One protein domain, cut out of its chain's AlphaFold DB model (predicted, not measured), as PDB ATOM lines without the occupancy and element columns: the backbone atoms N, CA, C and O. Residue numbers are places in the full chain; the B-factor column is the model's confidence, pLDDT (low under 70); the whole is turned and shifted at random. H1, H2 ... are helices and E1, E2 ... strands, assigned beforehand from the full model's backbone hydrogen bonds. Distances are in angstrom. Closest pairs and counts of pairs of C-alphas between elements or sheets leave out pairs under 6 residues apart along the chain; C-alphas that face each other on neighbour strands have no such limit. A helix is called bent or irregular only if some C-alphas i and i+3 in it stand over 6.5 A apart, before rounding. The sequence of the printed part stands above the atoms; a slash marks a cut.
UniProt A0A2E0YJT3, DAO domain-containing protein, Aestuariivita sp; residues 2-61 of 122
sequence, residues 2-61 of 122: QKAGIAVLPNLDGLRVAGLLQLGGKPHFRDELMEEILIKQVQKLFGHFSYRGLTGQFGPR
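Overview. This is residues 2 to 61 of the 122 residues of the protein "DAO domain-containing protein" of Aestuariivita sp (UniProt A0A2E0YJT3). A two-stranded hairpin, E1 and E2, has one helix, H1, packed across one of its faces, nearer to E2 than to E1. Two long stretches with no named element make up much of the rest: residues 19 to 31 loop out beyond the hairpin's open end before turning back into H1, and residues 47 to 61 run from the end of H1 back toward that loop. The printed part has 60 residues, with two named strands and then one named helix along the chain; the sheet, in the order E1 - E2, is antiparallel. The class is mixed, helices and strands, though under half of the residues, 25 of 60, are in named elements. The whole is only just compact, close to loose, with a radius of gyration of the C-alphas of 12.0 A and spans of 33 by 28 by 18 A.

Arrangement. E1, residues 7 to 11, and E2, residues 14 to 18, form a hairpin with a tight link of 2 residues between them. They are antiparallel neighbours, with 152 degrees between their N-to-C directions. The C-alphas of Val 8 and Val 17 face each other at 4.7 A. N 9 and O 16 are within hydrogen-bond range at 2.9 A, as are N 16 and O 9 at 2.8 A. A long link of 13 residues leads from E2 to H1, residues 32 to 46. The closest C-alphas of E2 and H1 are those of Val 17 and Leu 38, 6.8 A apart, and 3 pairs of their C-alphas are within 8 A. E1 and H1 have 1 such pair, the C-alphas of Val 8 and Val 42, 7.9 A apart. In H1 every O i to N i+4 pair is within hydrogen-bond range.

Along the chain. E1 begins at C-alpha 7 (-23.514, 20.664, 41.899) and measures 12.4 A from its first to its last C-alpha. E2 measures 13.3 A from C-alpha 14 to C-alpha 18 (-25.338, 25.652, 41.568). H1 covers 21.0 A from C-alpha 32 (-27.667, 36.275, 33.082) to C-alpha 46 (-26.856, 15.478, 30.629), and it is not bent.

Size, cuts and confidence. The two C-alphas farthest apart are those of Gly 24 and Ser 50, at 33.2 A; the first and last printed C-alphas, of Gln 2 and Arg 61, are 20.9 A apart. The printed part has no cut. The mean pLDDT of the printed part of this model is 85.2, and residues 2 to 4 and 27 to 28 are under 70.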
ATOM      1  N   GLN A   2      -9.180  26.042  34.566       42.59
ATOM      2  CA  GLN A   2      -9.651  25.510  35.847       42.59
ATOM      3  C   GLN A   2     -11.028  24.865  35.618       42.59
ATOM      4  O   GLN A   2     -11.915  25.500  35.047       42.59
ATOM      5  N   LYS A   3     -11.196  23.583  35.968       48.50
ATOM      6  CA  LYS A   3     -12.492  22.900  35.851       48.50
ATOM      7  C   LYS A   3     -13.465  23.570  36.826       48.50
ATOM      8  O   LYS A   3     -13.333  23.394  38.030       48.50
ATOM      9  N   ALA A   4     -14.409  24.355  36.312       62.31
ATOM     10  CA  ALA A   4     -15.510  24.871  37.115       62.31
ATOM     11  C   ALA A   4     -16.423  23.695  37.491       62.31
ATOM     12  O   ALA A   4     -17.041  23.089  36.616       62.31
ATOM     13  N   GLY A   5     -16.451  23.336  38.774       81.19
ATOM     14  CA  GLY A   5     -17.352  22.315  39.299       81.19
ATOM     15  C   GLY A   5     -18.754  22.886  39.498       81.19
ATOM     16  O   GLY A   5     -18.905  24.000  39.995       81.19
ATOM     17  N   ILE A   6     -19.772  22.116  39.124       92.12
ATOM     18  CA  ILE A   6     -21.171  22.400  39.457       92.12
ATOM     19  C   ILE A   6     -21.721  21.277  40.333       92.12
ATOM     20  O   ILE A   6     -21.289  20.131  40.231       92.12
ATOM     21  N   ALA A   7     -22.687  21.615  41.178       92.12
ATOM     22  CA  ALA A   7     -23.514  20.664  41.899       92.12
ATOM     23  C   ALA A   7     -24.908  20.651  41.266       92.12
ATOM     24  O   ALA A   7     -25.496  21.708  41.018       92.12
ATOM     25  N   VAL A   8     -25.428  19.450  41.015       94.12
ATOM     26  CA  VAL A   8     -26.774  19.229  40.482       94.12
ATOM     27  C   VAL A   8     -27.522  18.346  41.466       94.12
ATOM     28  O   VAL A   8     -27.064  17.249  41.774       94.12
ATOM     29  N   LEU A   9     -28.644  18.837  41.984       93.44
ATOM     30  CA  LEU A   9     -29.469  18.125  42.955       93.44
ATOM     31  C   LEU A   9     -30.915  18.049  42.456       93.44
ATOM     32  O   LEU A   9     -31.417  19.040  41.914       93.44
ATOM     33  N   PRO A  10     -31.615  16.922  42.660       93.50
ATOM     34  CA  PRO A  10     -33.058  16.893  42.492       93.50
ATOM     35  C   PRO A  10     -33.718  17.809  43.533       93.50
ATOM     36  O   PRO A  10     -33.279  17.907  44.678       93.50
ATOM     37  N   ASN A  11     -34.778  18.491  43.124       89.69
ATOM     38  CA  ASN A  11     -35.630  19.334  43.948       89.69
ATOM     39  C   ASN A  11     -37.099  19.044  43.591       89.69
ATOM     40  O   ASN A  11     -37.371  18.477  42.534       89.69
ATOM     41  N   LEU A  12     -38.046  19.446  44.445       87.69
ATOM     42  CA  LEU A  12     -39.477  19.155  44.250       87.69
ATOM     43  C   LEU A  12     -40.002  19.585  42.867       87.69
ATOM     44  O   LEU A  12     -40.746  18.841  42.236       87.69
ATOM     45  N   ASP A  13     -39.544  20.735  42.366       86.75
ATOM     46  CA  ASP A  13     -40.001  21.314  41.095       86.75
ATOM     47  C   ASP A  13     -39.047  21.074  39.908       86.75
ATOM     48  O   ASP A  13     -39.222  21.660  38.838       86.75
ATOM     49  N   GLY A  14     -38.011  20.237  40.066       90.50
ATOM     50  CA  GLY A  14     -37.056  19.928  38.995       90.50
ATOM     51  C   GLY A  14     -35.603  19.834  39.459       90.50
ATOM     52  O   GLY A  14     -35.316  19.385  40.562       90.50
ATOM     53  N   LEU A  15     -34.658  20.240  38.607       92.44
ATOM     54  CA  LEU A  15     -33.228  20.200  38.926       92.44
ATOM     55  C   LEU A  15     -32.755  21.533  39.504       92.44
ATOM     56  O   LEU A  15     -32.959  22.589  38.909       92.44
ATOM     57  N   ARG A  16     -32.059  21.478  40.641       93.62
ATOM     58  CA  ARG A  16     -31.308  22.609  41.181       93.62
ATOM     59  C   ARG A  16     -29.858  22.510  40.735       93.62
ATOM     60  O   ARG A  16     -29.209  21.488  40.939       93.62
ATOM     61  N   VAL A  17     -29.354  23.599  40.171       92.88
ATOM     62  CA  VAL A  17     -28.000  23.700  39.630       92.88
ATOM     63  C   VAL A  17     -27.302  24.870  40.309       92.88
ATOM     64  O   VAL A  17     -27.826  25.981  40.317       92.88
ATOM     65  N   ALA A  18     -26.130  24.629  40.889       91.19
ATOM     66  CA  ALA A  18     -25.338  25.652  41.568       91.19
ATOM     67  C   ALA A  18     -23.839  25.413  41.348       91.19
ATOM     68  O   ALA A  18     -23.430  24.318  40.974       91.19
ATOM     69  N   GLY A  19     -22.997  26.417  41.600       86.62
ATOM     70  CA  GLY A  19     -21.540  26.218  41.563       86.62
ATOM     71  C   GLY A  19     -20.707  27.477  41.364       86.62
ATOM     72  O   GLY A  19     -19.519  27.478  41.661       86.62
ATOM     73  N   LEU A  20     -21.319  28.574  40.918       88.25
ATOM     74  CA  LEU A  20     -20.583  29.809  40.661       88.25
ATOM     75  C   LEU A  20     -20.398  30.636  41.938       88.25
ATOM     76  O   LEU A  20     -21.226  30.598  42.854       88.25
ATOM     77  N   LEU A  21     -19.278  31.353  41.994       86.62
ATOM     78  CA  LEU A  21     -18.934  32.338  43.012       86.62
ATOM     79  C   LEU A  21     -18.504  33.616  42.293       86.62
ATOM     80  O   LEU A  21     -17.642  33.570  41.419       86.62
ATOM     81  N   GLN A  22     -19.076  34.745  42.699       83.94
ATOM     82  CA  GLN A  22     -18.640  36.068  42.270       83.94
ATOM     83  C   GLN A  22     -17.884  36.745  43.408       83.94
ATOM     84  O   GLN A  22     -18.389  36.809  44.530       83.94
ATOM     85  N   LEU A  23     -16.699  37.279  43.120       82.44
ATOM     86  CA  LEU A  23     -15.959  38.138  44.044       82.44
ATOM     87  C   LEU A  23     -16.217  39.605  43.678       82.44
ATOM     88  O   LEU A  23     -16.144  39.963  42.506       82.44
ATOM     89  N   GLY A  24     -16.543  40.442  44.667       79.50
ATOM     90  CA  GLY A  24     -16.757  41.883  44.464       79.50
ATOM     91  C   GLY A  24     -18.040  42.273  43.709       79.50
ATOM     92  O   GLY A  24     -18.150  43.404  43.246       79.50
ATOM     93  N   GLY A  25     -19.003  41.356  43.564       73.69
ATOM     94  CA  GLY A  25     -20.288  41.609  42.899       73.69
ATOM     95  C   GLY A  25     -21.313  42.348  43.766       73.69
ATOM     96  O   GLY A  25     -21.187  42.415  44.990       73.69
ATOM     97  N   LYS A  26     -22.374  42.869  43.135       75.25
ATOM     98  CA  LYS A  26     -23.531  43.422  43.855       75.25
ATOM     99  C   LYS A  26     -24.360  42.276  44.452       75.25
ATOM    100  O   LYS A  26     -24.711  41.350  43.715       75.25
ATOM    101  N   PRO A  27     -24.706  42.315  45.750       68.94
ATOM    102  CA  PRO A  27     -25.550  41.285  46.344       68.94
ATOM    103  C   PRO A  27     -26.921  41.256  45.653       68.94
ATOM    104  O   PRO A  27     -27.440  42.292  45.246       68.94
ATOM    105  N   HIS A  28     -27.499  40.057  45.528       69.81
ATOM    106  CA  HIS A  28     -28.834  39.809  44.956       69.81
ATOM    107  C   HIS A  28     -29.023  40.184  43.480       69.81
ATOM    108  O   HIS A  28     -30.148  40.154  42.984       69.81
ATOM    109  N   PHE A  29     -27.948  40.498  42.757       73.12
ATOM    110  CA  PHE A  29     -28.033  40.714  41.322       73.12
ATOM    111  C   PHE A  29     -28.084  39.371  40.590       73.12
ATOM    112  O   PHE A  29     -27.177  38.546  40.713       73.12
ATOM    113  N   ARG A  30     -29.169  39.156  39.841       74.75
ATOM    114  CA  ARG A  30     -29.313  38.025  38.926       74.75
ATOM    115  C   ARG A  30     -28.469  38.297  37.688       74.75
ATOM    116  O   ARG A  30     -28.808  39.170  36.897       74.75
ATOM    117  N   ASP A  31     -27.370  37.567  37.556       79.44
ATOM    118  CA  ASP A  31     -26.439  37.704  36.439       79.44
ATOM    119  C   ASP A  31     -26.757  36.662  35.356       79.44
ATOM    120  O   ASP A  31     -26.520  35.466  35.540       79.44
ATOM    121  N   GLU A  32     -27.301  37.120  34.228       83.12
ATOM    122  CA  GLU A  32     -27.667  36.275  33.082       83.12
ATOM    123  C   GLU A  32     -26.472  35.467  32.556       83.12
ATOM    124  O   GLU A  32     -26.621  34.296  32.198       83.12
ATOM    125  N   LEU A  33     -25.258  36.031  32.604       85.25
ATOM    126  CA  LEU A  33     -24.046  35.333  32.177       85.25
ATOM    127  C   LEU A  33     -23.767  34.111  33.062       85.25
ATOM    128  O   LEU A  33     -23.359  33.057  32.570       85.25
ATOM    129  N   MET A  34     -23.998  34.223  34.372       86.25
ATOM    130  CA  MET A  34     -23.830  33.099  35.294       86.25
ATOM    131  C   MET A  34     -24.847  31.992  35.036       86.25
ATOM    132  O   MET A  34     -24.497  30.812  35.092       86.25
ATOM    133  N   GLU A  35     -26.088  32.354  34.722       88.25
ATOM    134  CA  GLU A  35     -27.125  31.381  34.377       88.25
ATOM    135  C   GLU A  35     -26.772  30.621  33.104       88.25
ATOM    136  O   GLU A  35     -26.801  29.388  33.098       88.25
ATOM    137  N   GLU A  36     -26.338  31.328  32.059       89.31
ATOM    138  CA  GLU A  36     -25.860  30.694  30.834       89.31
ATOM    139  C   GLU A  36     -24.708  29.723  31.091       89.31
ATOM    140  O   GLU A  36     -24.672  28.631  30.516       89.31
ATOM    141  N   ILE A  37     -23.755  30.103  31.949       90.38
ATOM    142  CA  ILE A  37     -22.632  29.237  32.314       90.38
ATOM    143  C   ILE A  37     -23.152  27.966  32.996       90.38
ATOM    144  O   ILE A  37     -22.742  26.872  32.607       90.38
ATOM    145  N   LEU A  38     -24.063  28.076  33.968       91.38
ATOM    146  CA  LEU A  38     -24.634  26.914  34.656       91.38
ATOM    147  C   LEU A  38     -25.396  25.994  33.691       91.38
ATOM    148  O   LEU A  38     -25.189  24.779  33.723       91.38
ATOM    149  N   ILE A  39     -26.209  26.554  32.791       90.88
ATOM    150  CA  ILE A  39     -26.952  25.788  31.776       90.88
ATOM    151  C   ILE A  39     -25.984  25.046  30.853       90.88
ATOM    152  O   ILE A  39     -26.117  23.835  30.673       90.88
ATOM    153  N   LYS A  40     -24.965  25.737  30.322       91.12
ATOM    154  CA  LYS A  40     -23.936  25.134  29.457       91.12
ATOM    155  C   LYS A  40     -23.189  24.004  30.174       91.12
ATOM    156  O   LYS A  40     -22.848  23.008  29.544       91.12
ATOM    157  N   GLN A  41     -22.924  24.129  31.477       91.50
ATOM    158  CA  GLN A  41     -22.266  23.070  32.255       91.50
ATOM    159  C   GLN A  41     -23.176  21.857  32.468       91.50
ATOM    160  O   GLN A  41     -22.734  20.727  32.284       91.50
ATOM    161  N   VAL A  42     -24.455  22.061  32.782       92.56
ATOM    162  CA  VAL A  42     -25.412  20.951  32.930       92.56
ATOM    163  C   VAL A  42     -25.655  20.243  31.603       92.56
ATOM    164  O   VAL A  42     -25.695  19.018  31.574       92.56
ATOM    165  N   GLN A  43     -25.732  20.976  30.491       92.12
ATOM    166  CA  GLN A  43     -25.861  20.380  29.157       92.12
ATOM    167  C   GLN A  43     -24.653  19.518  28.773       92.12
ATOM    168  O   GLN A  43     -24.808  18.518  28.079       92.12
ATOM    169  N   LYS A  44     -23.449  19.841  29.261       91.88
ATOM    170  CA  LYS A  44     -22.279  18.963  29.086       91.88
ATOM    171  C   LYS A  44     -22.398  17.648  29.860       91.88
ATOM    172  O   LYS A  44     -21.792  16.669  29.444       91.88
ATOM    173  N   LEU A  45     -23.136  17.629  30.973       91.44
ATOM    174  CA  LEU A  45     -23.322  16.434  31.804       91.44
ATOM    175  C   LEU A  45     -24.486  15.561  31.325       91.44
ATOM    176  O   LEU A  45     -24.366  14.342  31.318       91.44
ATOM    177  N   PHE A  46     -25.600  16.179  30.931       91.50
ATOM    178  CA  PHE A  46     -26.856  15.478  30.629       91.50
ATOM    179  C   PHE A  46     -27.267  15.543  29.151       91.50
ATOM    180  O   PHE A  46     -28.311  15.010  28.784       91.50
ATOM    181  N   GLY A  47     -26.472  16.188  28.294       92.75
ATOM    182  CA  GLY A  47     -26.840  16.462  26.907       92.75
ATOM    183  C   GLY A  47     -27.886  17.573  26.786       92.75
ATOM    184  O   GLY A  47     -28.082  18.386  27.690       92.75
ATOM    185  N   HIS A  48     -28.566  17.629  25.642       89.50
ATOM    186  CA  HIS A  48     -29.673  18.561  25.446       89.50
ATOM    187  C   HIS A  48     -30.934  18.060  26.157       89.50
ATOM    188  O   HIS A  48     -31.345  16.918  25.974       89.50
ATOM    189  N   PHE A  49     -31.575  18.935  26.932       88.12
ATOM    190  CA  PHE A  49     -32.837  18.661  27.618       88.12
ATOM    191  C   PHE A  49     -33.754  19.885  27.555       88.12
ATOM    192  O   PHE A  49     -33.291  21.027  27.487       88.12
ATOM    193  N   SER A  50     -35.061  19.641  27.598       89.44
ATOM    194  CA  SER A  50     -36.089  20.677  27.703       89.44
ATOM    195  C   SER A  50     -36.495  20.899  29.160       89.44
ATOM    196  O   SER A  50     -36.599  19.943  29.929       89.44
ATOM    197  N   TYR A  51     -36.805  22.139  29.527       89.75
ATOM    198  CA  TYR A  51     -37.340  22.509  30.839       89.75
ATOM    199  C   TYR A  51     -38.464  23.535  30.672       89.75
ATOM    200  O   TYR A  51     -38.493  24.283  29.700       89.75
ATOM    201  N   ARG A  52     -39.413  23.554  31.615       90.00
ATOM    202  CA  ARG A  52     -40.605  24.420  31.540       90.00
ATOM    203  C   ARG A  52     -40.312  25.890  31.841       90.00
ATOM    204  O   ARG A  52     -41.045  26.761  31.396       90.00
ATOM    205  N   GLY A  53     -39.261  26.160  32.607       89.25
ATOM    206  CA  GLY A  53     -38.850  27.506  32.984       89.25
ATOM    207  C   GLY A  53     -37.596  27.482  33.849       89.25
ATOM    208  O   GLY A  53     -37.142  26.414  34.264       89.25
ATOM    209  N   LEU A  54     -37.045  28.667  34.106       89.19
ATOM    210  CA  LEU A  54     -35.878  28.870  34.960       89.19
ATOM    211  C   LEU A  54     -36.223  29.842  36.076       89.19
ATOM    212  O   LEU A  54     -36.697  30.952  35.833       89.19
ATOM    213  N   THR A  55     -35.911  29.439  37.300       87.88
ATOM    214  CA  THR A  55     -35.951  30.306  38.475       87.88
ATOM    215  C   THR A  55     -34.554  30.362  39.075       87.88
ATOM    216  O   THR A  55     -33.937  29.316  39.278       87.88
ATOM    217  N   GLY A  56     -34.066  31.564  39.374       83.69
ATOM    218  CA  GLY A  56     -32.730  31.786  39.924       83.69
ATOM    219  C   GLY A  56     -32.786  32.576  41.226       83.69
ATOM    220  O   GLY A  56     -33.632  33.454  41.395       83.69
ATOM    221  N   GLN A  57     -31.876  32.264  42.144       83.50
ATOM    222  CA  GLN A  57     -31.637  33.045  43.354       83.50
ATOM    223  C   GLN A  57     -30.141  33.279  43.516       83.50
ATOM    224  O   GLN A  57     -29.330  32.378  43.303       83.50
ATOM    225  N   PHE A  58     -29.796  34.495  43.927       84.88
ATOM    226  CA  PHE A  58     -28.427  34.933  44.150       84.88
ATOM    227  C   PHE A  58     -28.334  35.527  45.549       84.88
ATOM    228  O   PHE A  58     -29.207  36.282  45.988       84.88
ATOM    229  N   GLY A  59     -27.270  35.179  46.261       85.56
ATOM    230  CA  GLY A  59     -27.080  35.607  47.636       85.56
ATOM    231  C   GLY A  59     -25.606  35.672  48.009       85.56
ATOM    232  O   GLY A  59     -24.789  34.950  47.425       85.56
ATOM    233  N   PRO A  60     -25.255  36.544  48.967       87.06
ATOM    234  CA  PRO A  60     -23.897  36.627  49.470       87.06
ATOM    235  C   PRO A  60     -23.494  35.310  50.139       87.06
ATOM    236  O   PRO A  60     -24.299  34.656  50.801       87.06
ATOM    237  N   ARG A  61     -22.219  34.943  49.998       89.19
ATOM    238  CA  ARG A  61     -21.597  33.881  50.793       89.19
ATOM    239  C   ARG A  61     -20.715  34.549  51.843       89.19
ATOM    240  O   ARG A  61     -19.704  35.130  51.456       89.19
TER     241      ARG A  61